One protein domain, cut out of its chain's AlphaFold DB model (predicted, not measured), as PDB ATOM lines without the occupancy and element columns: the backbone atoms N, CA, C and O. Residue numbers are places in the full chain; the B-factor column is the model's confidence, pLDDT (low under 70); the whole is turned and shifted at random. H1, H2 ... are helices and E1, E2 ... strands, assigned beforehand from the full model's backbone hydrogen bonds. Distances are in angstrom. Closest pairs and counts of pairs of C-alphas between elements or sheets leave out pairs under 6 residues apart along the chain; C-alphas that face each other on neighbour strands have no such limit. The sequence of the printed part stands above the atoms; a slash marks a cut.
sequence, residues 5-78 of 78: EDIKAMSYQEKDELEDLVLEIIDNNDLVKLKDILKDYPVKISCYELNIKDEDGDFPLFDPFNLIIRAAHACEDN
ATOM      1  N   GLU A   5      55.020  -8.246  11.371       94.81
ATOM      2  CA  GLU A   5      54.386  -9.534  11.083       94.81
ATOM      3  C   GLU A   5      52.865  -9.463  11.243       94.81
ATOM      4  O   GLU A   5      52.146 -10.009  10.410       94.81
ATOM      5  N   ASP A   6      52.362  -8.711  12.231       95.88
ATOM      6  CA  ASP A   6      50.919  -8.481  12.370       95.88
ATOM      7  C   ASP A   6      50.345  -7.756  11.145       95.88
ATOM      8  O   ASP A   6      49.279  -8.126  10.662       95.88
ATOM      9  N   ILE A   7      51.046  -6.737  10.630       94.44
ATOM     10  CA  ILE A   7      50.603  -5.961   9.458       94.44
ATOM     11  C   ILE A   7      50.649  -6.813   8.184       94.44
ATOM     12  O   ILE A   7      49.716  -6.789   7.382       94.44
ATOM     13  N   LYS A   8      51.702  -7.618   7.999       92.94
ATOM     14  CA  LYS A   8      51.803  -8.547   6.862       92.94
ATOM     15  C   LYS A   8      50.686  -9.586   6.858       92.94
ATOM     16  O   LYS A   8      50.213  -9.939   5.781       92.94
ATOM     17  N   ALA A   9      50.283 -10.052   8.038       95.06
ATOM     18  CA  ALA A   9      49.242 -11.057   8.208       95.06
ATOM     19  C   ALA A   9      47.816 -10.529   7.971       95.06
ATOM     20  O   ALA A   9      46.912 -11.342   7.786       95.06
ATOM     21  N   MET A  10      47.606  -9.205   7.963       94.50
ATOM     22  CA  MET A  10      46.309  -8.617   7.616       94.50
ATOM     23  C   MET A  10      45.931  -8.955   6.169       94.50
ATOM     24  O   MET A  10      46.771  -8.920   5.258       94.50
ATOM     25  N   SER A  11      44.651  -9.243   5.957       94.38
ATOM     26  CA  SER A  11      44.070  -9.379   4.625       94.38
ATOM     27  C   SER A  11      44.130  -8.055   3.859       94.38
ATOM     28  O   SER A  11      44.293  -6.984   4.443       94.38
ATOM     29  N   TYR A  12      43.997  -8.125   2.534       91.12
ATOM     30  CA  TYR A  12      43.925  -6.924   1.700       91.12
ATOM     31  C   TYR A  12      42.760  -6.018   2.129       91.12
ATOM     32  O   TYR A  12      42.963  -4.831   2.343       91.12
ATOM     33  N   GLN A  13      41.577  -6.597   2.364       94.44
ATOM     34  CA  GLN A  13      40.393  -5.853   2.798       94.44
ATOM     35  C   GLN A  13      40.612  -5.129   4.137       94.44
ATOM     36  O   GLN A  13      40.251  -3.969   4.265       94.44
ATOM     37  N   GLU A  14      41.247  -5.771   5.122       95.31
ATOM     38  CA  GLU A  14      41.544  -5.112   6.406       95.31
ATOM     39  C   GLU A  14      42.529  -3.943   6.264       95.31
ATOM     40  O   GLU A  14      42.517  -3.028   7.086       95.31
ATOM     41  N   LYS A  15      43.423  -3.988   5.269       93.88
ATOM     42  CA  LYS A  15      44.373  -2.902   4.988       93.88
ATOM     43  C   LYS A  15      43.668  -1.737   4.298       93.88
ATOM     44  O   LYS A  15      43.859  -0.606   4.727       93.88
ATOM     45  N   ASP A  16      42.829  -2.044   3.314       93.50
ATOM     46  CA  ASP A  16      42.008  -1.093   2.557       93.50
ATOM     47  C   ASP A  16      41.055  -0.318   3.485       93.50
ATOM     48  O   ASP A  16      41.124   0.903   3.575       93.50
ATOM     49  N   GLU A  17      40.279  -1.029   4.315       96.50
ATOM     50  CA  GLU A  17      39.367  -0.416   5.295       96.50
ATOM     51  C   GLU A  17      40.103   0.462   6.325       96.50
ATOM     52  O   GLU A  17      39.573   1.469   6.804       96.50
ATOM     53  N   LEU A  18      41.328   0.081   6.695       96.00
ATOM     54  CA  LEU A  18      42.145   0.854   7.625       96.00
ATOM     55  C   LEU A  18      42.722   2.116   6.974       96.00
ATOM     56  O   LEU A  18      42.780   3.155   7.635       96.00
ATOM     57  N   GLU A  19      43.170   2.033   5.722       94.69
ATOM     58  CA  GLU A  19      43.617   3.201   4.965       94.69
ATOM     59  C   GLU A  19      42.457   4.181   4.778       94.69
ATOM     60  O   GLU A  19      42.594   5.338   5.174       94.69
ATOM     61  N   ASP A  20      41.290   3.710   4.332       96.81
ATOM     62  CA  ASP A  20      40.075   4.523   4.197       96.81
ATOM     63  C   ASP A  20      39.719   5.255   5.497       96.81
ATOM     64  O   ASP A  20      39.466   6.462   5.487       96.81
ATOM     65  N   LEU A  21      39.772   4.560   6.638       97.00
ATOM     66  CA  LEU A  21      39.524   5.165   7.947       97.00
ATOM     67  C   LEU A  21      40.533   6.278   8.276       97.00
ATOM     68  O   LEU A  21      40.154   7.339   8.777       97.00
ATOM     69  N   VAL A  22      41.827   6.046   8.034       96.69
ATOM     70  CA  VAL A  22      42.875   7.053   8.286       96.69
ATOM     71  C   VAL A  22      42.690   8.259   7.374       96.69
ATOM     72  O   VAL A  22      42.792   9.401   7.830       96.69
ATOM     73  N   LEU A  23      42.389   8.009   6.106       96.00
ATOM     74  CA  LEU A  23      42.132   9.029   5.109       96.00
ATOM     75  C   LEU A  23      40.891   9.862   5.495       96.00
ATOM     76  O   LEU A  23      40.975  11.092   5.479       96.00
ATOM     77  N   GLU A  24      39.783   9.246   5.921       96.50
ATOM     78  CA  GLU A  24      38.575   9.941   6.408       96.50
ATOM     79  C   GLU A  24      38.867  10.809   7.644       96.50
ATOM     80  O   GLU A  24      38.381  11.936   7.770       96.50
ATOM     81  N   ILE A  25      39.676  10.307   8.577       96.81
ATOM     82  CA  ILE A  25      40.085  11.067   9.764       96.81
ATOM     83  C   ILE A  25      40.885  12.314   9.374       96.81
ATOM     84  O   ILE A  25      40.705  13.369   9.988       96.81
ATOM     85  N   ILE A  26      41.753  12.194   8.366       95.69
ATOM     86  CA  ILE A  26      42.533  13.315   7.835       95.69
ATOM     87  C   ILE A  26      41.623  14.340   7.156       95.69
ATOM     88  O   ILE A  26      41.763  15.523   7.457       95.69
ATOM     89  N   ASP A  27      40.673  13.908   6.323       94.81
ATOM     90  CA  ASP A  27      39.701  14.810   5.677       94.81
ATOM     91  C   ASP A  27      38.911  15.621   6.704       94.81
ATOM     92  O   ASP A  27      38.686  16.816   6.539       94.81
ATOM     93  N   ASN A  28      38.527  14.977   7.807       95.25
ATOM     94  CA  ASN A  28      37.813  15.619   8.907       95.25
ATOM     95  C   ASN A  28      38.725  16.440   9.837       95.25
ATOM     96  O   ASN A  28      38.240  16.999  10.824       95.25
ATOM     97  N   ASN A  29      40.036  16.483   9.574       93.25
ATOM     98  CA  ASN A  29      41.052  17.132  10.406       93.25
ATOM     99  C   ASN A  29      40.988  16.702  11.894       93.25
ATOM    100  O   ASN A  29      41.255  17.480  12.817       93.25
ATOM    101  N   ASP A  30      40.624  15.439  12.154       95.44
ATOM    102  CA  ASP A  30      40.444  14.897  13.507       95.44
ATOM    103  C   ASP A  30      41.777  14.360  14.058       95.44
ATOM    104  O   ASP A  30      42.044  13.156  14.142       95.44
ATOM    105  N   LEU A  31      42.645  15.292  14.460       91.50
ATOM    106  CA  LEU A  31      43.984  14.985  14.976       91.50
ATOM    107  C   LEU A  31      43.966  14.090  16.226       91.50
ATOM    108  O   LEU A  31      44.937  13.373  16.491       91.50
ATOM    109  N   VAL A  32      42.885  14.129  17.014       96.00
ATOM    110  CA  VAL A  32      42.750  13.304  18.221       96.00
ATOM    111  C   VAL A  32      42.586  11.839  17.834       96.00
ATOM    112  O   VAL A  32      43.315  10.998  18.371       96.00
ATOM    113  N   LYS A  33      41.696  11.537  16.880       96.12
ATOM    114  CA  LYS A  33      41.525  10.169  16.371       96.12
ATOM    115  C   LYS A  33      42.742   9.679  15.602       96.12
ATOM    116  O   LYS A  33      43.156   8.542  15.819       96.12
ATOM    117  N   LEU A  34      43.368  10.535  14.789       94.00
ATOM    118  CA  LEU A  34      44.581  10.161  14.053       94.00
ATOM    119  C   LEU A  34      45.682   9.707  15.015       94.00
ATOM    120  O   LEU A  34      46.290   8.650  14.841       94.00
ATOM    121  N   LYS A  35      45.897  10.478  16.088       93.19
ATOM    122  CA  LYS A  35      46.858  10.123  17.133       93.19
ATOM    123  C   LYS A  35      46.506   8.808  17.825       93.19
ATOM    124  O   LYS A  35      47.420   8.105  18.248       93.19
ATOM    125  N   ASP A  36      45.224   8.503  18.000       95.50
ATOM    126  CA  ASP A  36      44.795   7.273  18.664       95.50
ATOM    127  C   ASP A  36      45.098   6.036  17.813       95.50
ATOM    128  O   ASP A  36      45.755   5.123  18.308       95.50
ATOM    129  N   ILE A  37      44.762   6.065  16.515       94.06
ATOM    130  CA  ILE A  37      45.081   4.981  15.569       94.06
ATOM    131  C   ILE A  37      46.593   4.745  15.488       94.06
ATOM    132  O   ILE A  37      47.063   3.611  15.598       94.06
ATOM    133  N   LEU A  38      47.390   5.809  15.361       91.69
ATOM    134  CA  LEU A  38      48.843   5.684  15.195       91.69
ATOM    135  C   LEU A  38      49.574   5.123  16.434       91.69
ATOM    136  O   LEU A  38      50.741   4.745  16.330       91.69
ATOM    137  N   LYS A  39      48.918   4.999  17.600       94.25
ATOM    138  CA  LYS A  39      49.479   4.245  18.745       94.25
ATOM    139  C   LYS A  39      49.627   2.762  18.430       94.25
ATOM    140  O   LYS A  39      50.530   2.099  18.954       94.25
ATOM    141  N   ASP A  40      48.731   2.239  17.602       95.81
ATOM    142  CA  ASP A  40      48.759   0.851  17.183       95.81
ATOM    143  C   ASP A  40      49.560   0.631  15.906       95.81
ATOM    144  O   ASP A  40      50.103  -0.454  15.748       95.81
ATOM    145  N   TYR A  41      49.759   1.654  15.078       95.06
ATOM    146  CA  TYR A  41      50.475   1.557  13.804       95.06
ATOM    147  C   TYR A  41      51.709   2.473  13.802       95.06
ATOM    148  O   TYR A  41      51.627   3.633  13.395       95.06
ATOM    149  N   PRO A  42      52.862   2.000  14.313       91.06
ATOM    150  CA  PRO A  42      54.038   2.843  14.461       91.06
ATOM    151  C   PRO A  42      54.559   3.309  13.103       91.06
ATOM    152  O   PRO A  42      54.858   2.500  12.225       91.06
ATOM    153  N   VAL A  43      54.766   4.624  12.993       91.62
ATOM    154  CA  VAL A  43      55.119   5.344  11.756       91.62
ATOM    155  C   VAL A  43      56.215   4.655  10.945       91.62
ATOM    156  O   VAL A  43      56.084   4.512   9.735       91.62
ATOM    157  N   LYS A  44      57.292   4.194  11.596       92.94
ATOM    158  CA  LYS A  44      58.412   3.564  10.887       92.94
ATOM    159  C   LYS A  44      57.970   2.352  10.065       92.94
ATOM    160  O   LYS A  44      58.373   2.222   8.916       92.94
ATOM    161  N   ILE A  45      57.154   1.494  10.663       94.06
ATOM    162  CA  ILE A  45      56.704   0.262  10.023       94.06
ATOM    163  C   ILE A  45      55.603   0.609   9.029       94.06
ATOM    164  O   ILE A  45      55.713   0.279   7.858       94.06
ATOM    165  N   SER A  46      54.582   1.335   9.478       94.69
ATOM    166  CA  SER A  46      53.371   1.554   8.693       94.69
ATOM    167  C   SER A  46      53.576   2.473   7.490       94.69
ATOM    168  O   SER A  46      52.962   2.222   6.462       94.69
ATOM    169  N   CYS A  47      54.441   3.487   7.578       94.81
ATOM    170  CA  CYS A  47      54.593   4.490   6.517       94.81
ATOM    171  C   CYS A  47      55.849   4.330   5.655       94.81
ATOM    172  O   CYS A  47      55.893   4.860   4.549       94.81
ATOM    173  N   TYR A  48      56.898   3.669   6.154       93.19
ATOM    174  CA  TYR A  48      58.202   3.670   5.474       93.19
ATOM    175  C   TYR A  48      58.727   2.283   5.116       93.19
ATOM    176  O   TYR A  48      59.472   2.153   4.147       93.19
ATOM    177  N   GLU A  49      58.389   1.247   5.881       94.00
ATOM    178  CA  GLU A  49      58.800  -0.115   5.542       94.00
ATOM    179  C   GLU A  49      57.837  -0.715   4.519       94.00
ATOM    180  O   GLU A  49      56.626  -0.659   4.704       94.00
ATOM    181  N   LEU A  50      58.372  -1.331   3.463       93.56
ATOM    182  CA  LEU A  50      57.563  -2.054   2.485       93.56
ATOM    183  C   LEU A  50      57.089  -3.369   3.116       93.56
ATOM    184  O   LEU A  50      57.887  -4.270   3.396       93.56
ATOM    185  N   ASN A  51      55.799  -3.438   3.429       92.31
ATOM    186  CA  ASN A  51      55.221  -4.472   4.285       92.31
ATOM    187  C   ASN A  51      53.925  -5.079   3.737       92.31
ATOM    188  O   ASN A  51      53.459  -6.090   4.266       92.31
ATOM    189  N   ILE A  52      53.398  -4.530   2.647       90.25
ATOM    190  CA  ILE A  52      52.352  -5.145   1.840       90.25
ATOM    191  C   ILE A  52      52.985  -5.640   0.543       90.25
ATOM    192  O   ILE A  52      53.878  -4.992   0.005       90.25
ATOM    193  N   LYS A  53      52.544  -6.814   0.088       87.50
ATOM    194  CA  LYS A  53      52.945  -7.415  -1.181       87.50
ATOM    195  C   LYS A  53      51.712  -7.625  -2.041       87.50
ATOM    196  O   LYS A  53      50.781  -8.287  -1.583       87.50
ATOM    197  N   ASP A  54      51.755  -7.104  -3.255       81.00
ATOM    198  CA  ASP A  54      50.727  -7.239  -4.288       81.00
ATOM    199  C   ASP A  54      51.393  -7.496  -5.654       81.00
ATOM    200  O   ASP A  54      52.621  -7.451  -5.780       81.00
ATOM    201  N   GLU A  55      50.589  -7.787  -6.673       81.69
ATOM    202  CA  GLU A  55      50.960  -7.941  -8.079       81.69
ATOM    203  C   GLU A  55      51.741  -6.726  -8.609       81.69
ATOM    204  O   GLU A  55      52.671  -6.899  -9.401       81.69
ATOM    205  N   ASP A  56      51.432  -5.525  -8.110       78.19
ATOM    206  CA  ASP A  56      52.070  -4.263  -8.506       78.19
ATOM    207  C   ASP A  56      53.361  -3.932  -7.725       78.19
ATOM    208  O   ASP A  56      54.081  -2.989  -8.074       78.19
ATOM    209  N   GLY A  57      53.711  -4.727  -6.706       84.56
ATOM    210  CA  GLY A  57      54.966  -4.614  -5.960       84.56
ATOM    211  C   GLY A  57      54.816  -4.573  -4.438       84.56
ATOM    212  O   GLY A  57      53.768  -4.884  -3.872       84.56
ATOM    213  N   ASP A  58      55.913  -4.208  -3.768       90.69
ATOM    214  CA  ASP A  58      55.976  -4.084  -2.311       90.69
ATOM    215  C   ASP A  58      55.748  -2.610  -1.904       90.69
ATOM    216  O   ASP A  58      56.461  -1.723  -2.380       90.69
ATOM    217  N   PHE A  59      54.802  -2.343  -0.998       90.81
ATOM    218  CA  PHE A  59      54.407  -0.986  -0.571       90.81
ATOM    219  C   PHE A  59      54.239  -0.874   0.958       90.81
ATOM    220  O   PHE A  59      54.101  -1.898   1.645       90.81
ATOM    221  N   PRO A  60      54.338   0.341   1.542       94.69
ATOM    222  CA  PRO A  60      53.997   0.567   2.947       94.69
ATOM    223  C   PRO A  60      52.486   0.440   3.177       94.69
ATOM    224  O   PRO A  60      51.710   0.457   2.233       94.69
ATOM    225  N   LEU A  61      52.062   0.347   4.441       94.94
ATOM    226  CA  LEU A  61      50.637   0.301   4.786       94.94
ATOM    227  C   LEU A  61      49.942   1.639   4.542       94.94
ATOM    228  O   LEU A  61      48.803   1.661   4.106       94.94
ATOM    229  N   PHE A  62      50.627   2.741   4.839       95.00
ATOM    230  CA  PHE A  62      50.131   4.083   4.575       95.00
ATOM    231  C   PHE A  62      51.134   4.837   3.715       95.00
ATOM    232  O   PHE A  62      52.294   4.981   4.113       95.00
ATOM    233  N   ASP A  63      50.695   5.367   2.576       93.06
ATOM    234  CA  ASP A  63      51.551   6.193   1.729       93.06
ATOM    235  C   ASP A  63      51.758   7.588   2.364       93.06
ATOM    236  O   ASP A  63      50.822   8.390   2.434       93.06
ATOM    237  N   PRO A  64      52.982   7.938   2.805       91.19
ATOM    238  CA  PRO A  64      53.226   9.196   3.505       91.19
ATOM    239  C   PRO A  64      53.003  10.431   2.623       91.19
ATOM    240  O   PRO A  64      52.641  11.485   3.143       91.19
ATOM    241  N   PHE A  65      53.223  10.330   1.311       92.19
ATOM    242  CA  PHE A  65      52.998  11.434   0.384       92.19
ATOM    243  C   PHE A  65      51.501  11.687   0.205       92.19
ATOM    244  O   PHE A  65      51.067  12.836   0.314       92.19
ATOM    245  N   ASN A  66      50.712  10.621   0.029       92.25
ATOM    246  CA  ASN A  66      49.255  10.712  -0.045       92.25
ATOM    247  C   ASN A  66      48.670  11.323   1.238       92.25
ATOM    248  O   ASN A  66      47.918  12.296   1.172       92.25
ATOM    249  N   LEU A  67      49.092  10.828   2.411       93.94
ATOM    250  CA  LEU A  67      48.627  11.352   3.702       93.94
ATOM    251  C   LEU A  67      48.916  12.854   3.863       93.94
ATOM    252  O   LEU A  67      48.046  13.605   4.303       93.94
ATOM    253  N   ILE A  68      50.125  13.307   3.509       92.94
ATOM    254  CA  ILE A  68      50.518  14.721   3.637       92.94
ATOM    255  C   ILE A  68      49.716  15.605   2.678       92.94
ATOM    256  O   ILE A  68      49.262  16.673   3.091       92.94
ATOM    257  N   ILE A  69      49.529  15.178   1.424       94.25
ATOM    258  CA  ILE A  69      48.712  15.925   0.457       94.25
ATOM    259  C   ILE A  69      47.287  16.058   0.973       94.25
ATOM    260  O   ILE A  69      46.750  17.165   1.007       94.25
ATOM    261  N   ARG A  70      46.684  14.955   1.419       92.94
ATOM    262  CA  ARG A  70      45.300  14.977   1.886       92.94
ATOM    263  C   ARG A  70      45.128  15.848   3.126       92.94
ATOM    264  O   ARG A  70      44.187  16.629   3.198       92.94
ATOM    265  N   ALA A  71      46.089  15.800   4.049       93.44
ATOM    266  CA  ALA A  71      46.100  16.672   5.220       93.44
ATOM    267  C   ALA A  71      46.228  18.157   4.851       93.44
ATOM    268  O   ALA A  71      45.568  18.994   5.462       93.44
ATOM    269  N   ALA A  72      47.054  18.490   3.854       93.69
ATOM    270  CA  ALA A  72      47.176  19.858   3.362       93.69
ATOM    271  C   ALA A  72      45.849  20.362   2.777       93.69
ATOM    272  O   ALA A  72      45.406  21.444   3.151       93.69
ATOM    273  N   HIS A  73      45.186  19.552   1.945       91.38
ATOM    274  CA  HIS A  73      43.871  19.879   1.384       91.38
ATOM    275  C   HIS A  73      42.817  20.080   2.485       91.38
ATOM    276  O   HIS A  73      42.140  21.102   2.510       91.38
ATOM    277  N   ALA A  74      42.744  19.168   3.458       91.62
ATOM    278  CA  ALA A  74      41.806  19.273   4.579       91.62
ATOM    279  C   ALA A  74      42.022  20.530   5.446       91.62
ATOM    280  O   ALA A  74      41.107  20.984   6.132       91.62
ATOM    281  N   CYS A  75      43.225  21.114   5.440       87.88
ATOM    282  CA  CYS A  75      43.500  22.377   6.129       87.88
ATOM    283  C   CYS A  75      43.028  23.613   5.349       87.88
ATOM    284  O   CYS A  75      42.835  24.653   5.970       87.88
ATOM    285  N   GLU A  76      42.879  23.533   4.023       85.25
ATOM    286  CA  GLU A  76      42.370  24.639   3.198       85.25
ATOM    287  C   GLU A  76      40.841  24.770   3.280       85.25
ATOM    288  O   GLU A  76      40.316  25.875   3.147       85.25
ATOM    289  N   ASP A  77      40.140  23.662   3.543       69.81
ATOM    290  CA  ASP A  77      38.673  23.594   3.628       69.81
ATOM    291  C   ASP A  77      38.095  23.916   5.031       69.81
ATOM    292  O   ASP A  77      36.872  23.971   5.190       69.81
ATOM    293  N   ASN A  78      38.947  24.137   6.047       57.00
ATOM    294  CA  ASN A  78      38.575  24.474   7.438       57.00
ATOM    295  C   ASN A  78      38.730  25.971   7.757       57.00
ATOM    296  O   ASN A  78      37.877  26.501   8.510       57.00
TER     297      ASN A  78
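This is residues 5 to 78 of the 78 residues of the protein "Ankyrin repeat domain-containing protein" of Campylobacter jejuni (UniProt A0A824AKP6). Two long helices, H2 and H5, make a narrow V that closes at H2's last residues, and H3 folds back beside that end of H2. The short helix H1 and a small hairpin of strands E1 and E2 lie at the opposite end of the long axis from the last residues of H5, and the short helix H4 crosses near H5's first residue. The printed part has 74 residues with five named helices and two named strands, in the order H1, H2, H3, H4, E1, E2, H5; the two-strand sheet is antiparallel and the class is mostly helix. The whole is compact, with a radius of gyration of the C-alphas of 12.6 A, yet only just elongated, spanning 37 by 24 by 21 A.

Find C-alpha 5 at (54.386, -9.534, 11.083), where H1 begins; it runs to residue 9. H2, residues 12 to 27, starts at C-alpha 12, (43.925, -6.924, 1.700), and measures 22.5 A from first to last C-alpha. Next come H3, residues 31 to 37, 10.1 A long, and H4, residues 43 to 48, 7.2 A long. Then look for E1 at residues 52 to 54 and E2 at residues 57 to 59. H5, residues 64 to 76, runs 18.9 A and ends at C-alpha 76, (42.370, 24.639, 3.198).

Begin at H1, which touches no helix; its closest C-alpha pair with E1 is Lys 8 and Ile 52, 6.1 A apart. H1 and H2 are only just apart, their closest C-alphas 8.3 A from each other. H2 touches H3 with residues 22 to 26 alone, closest at the C-alphas of Ile 25 and Leu 34, 6.3 A. These two form a helical hairpin, a shallow tilt of 17 degrees, opposite ways. H2 also touches H5, with residues 23 to 27 alone, closest at the C-alphas of Asp 27 and Ala 74, 5.1 A; they run the same way at a shallow tilt of 31 degrees. H3 and H5 are apart. H4 is close to H5 but not clearly touching, about perpendicular at 82 degrees, with the C-alphas of Cys 47 and Pro 64 closest at 5.8 A. E1 and E2 form an antiparallel hairpin, their directions at 156 degrees; look at N 52 and O 59, 2.9 A apart, and N 59 and O 52, 3.0 A apart, both within hydrogen-bond range. In H1, H2, H3, H4 and H5 every O i to N i+4 pair is within hydrogen-bond range.

The two C-alphas farthest apart are those of Glu 55 and Asn 78, at 38.0 A. The printed part has no cut, and its six links are tight. The mean pLDDT of the printed part is 92.2; look at residues 77 to 78, the last of the chain, for the values under 70.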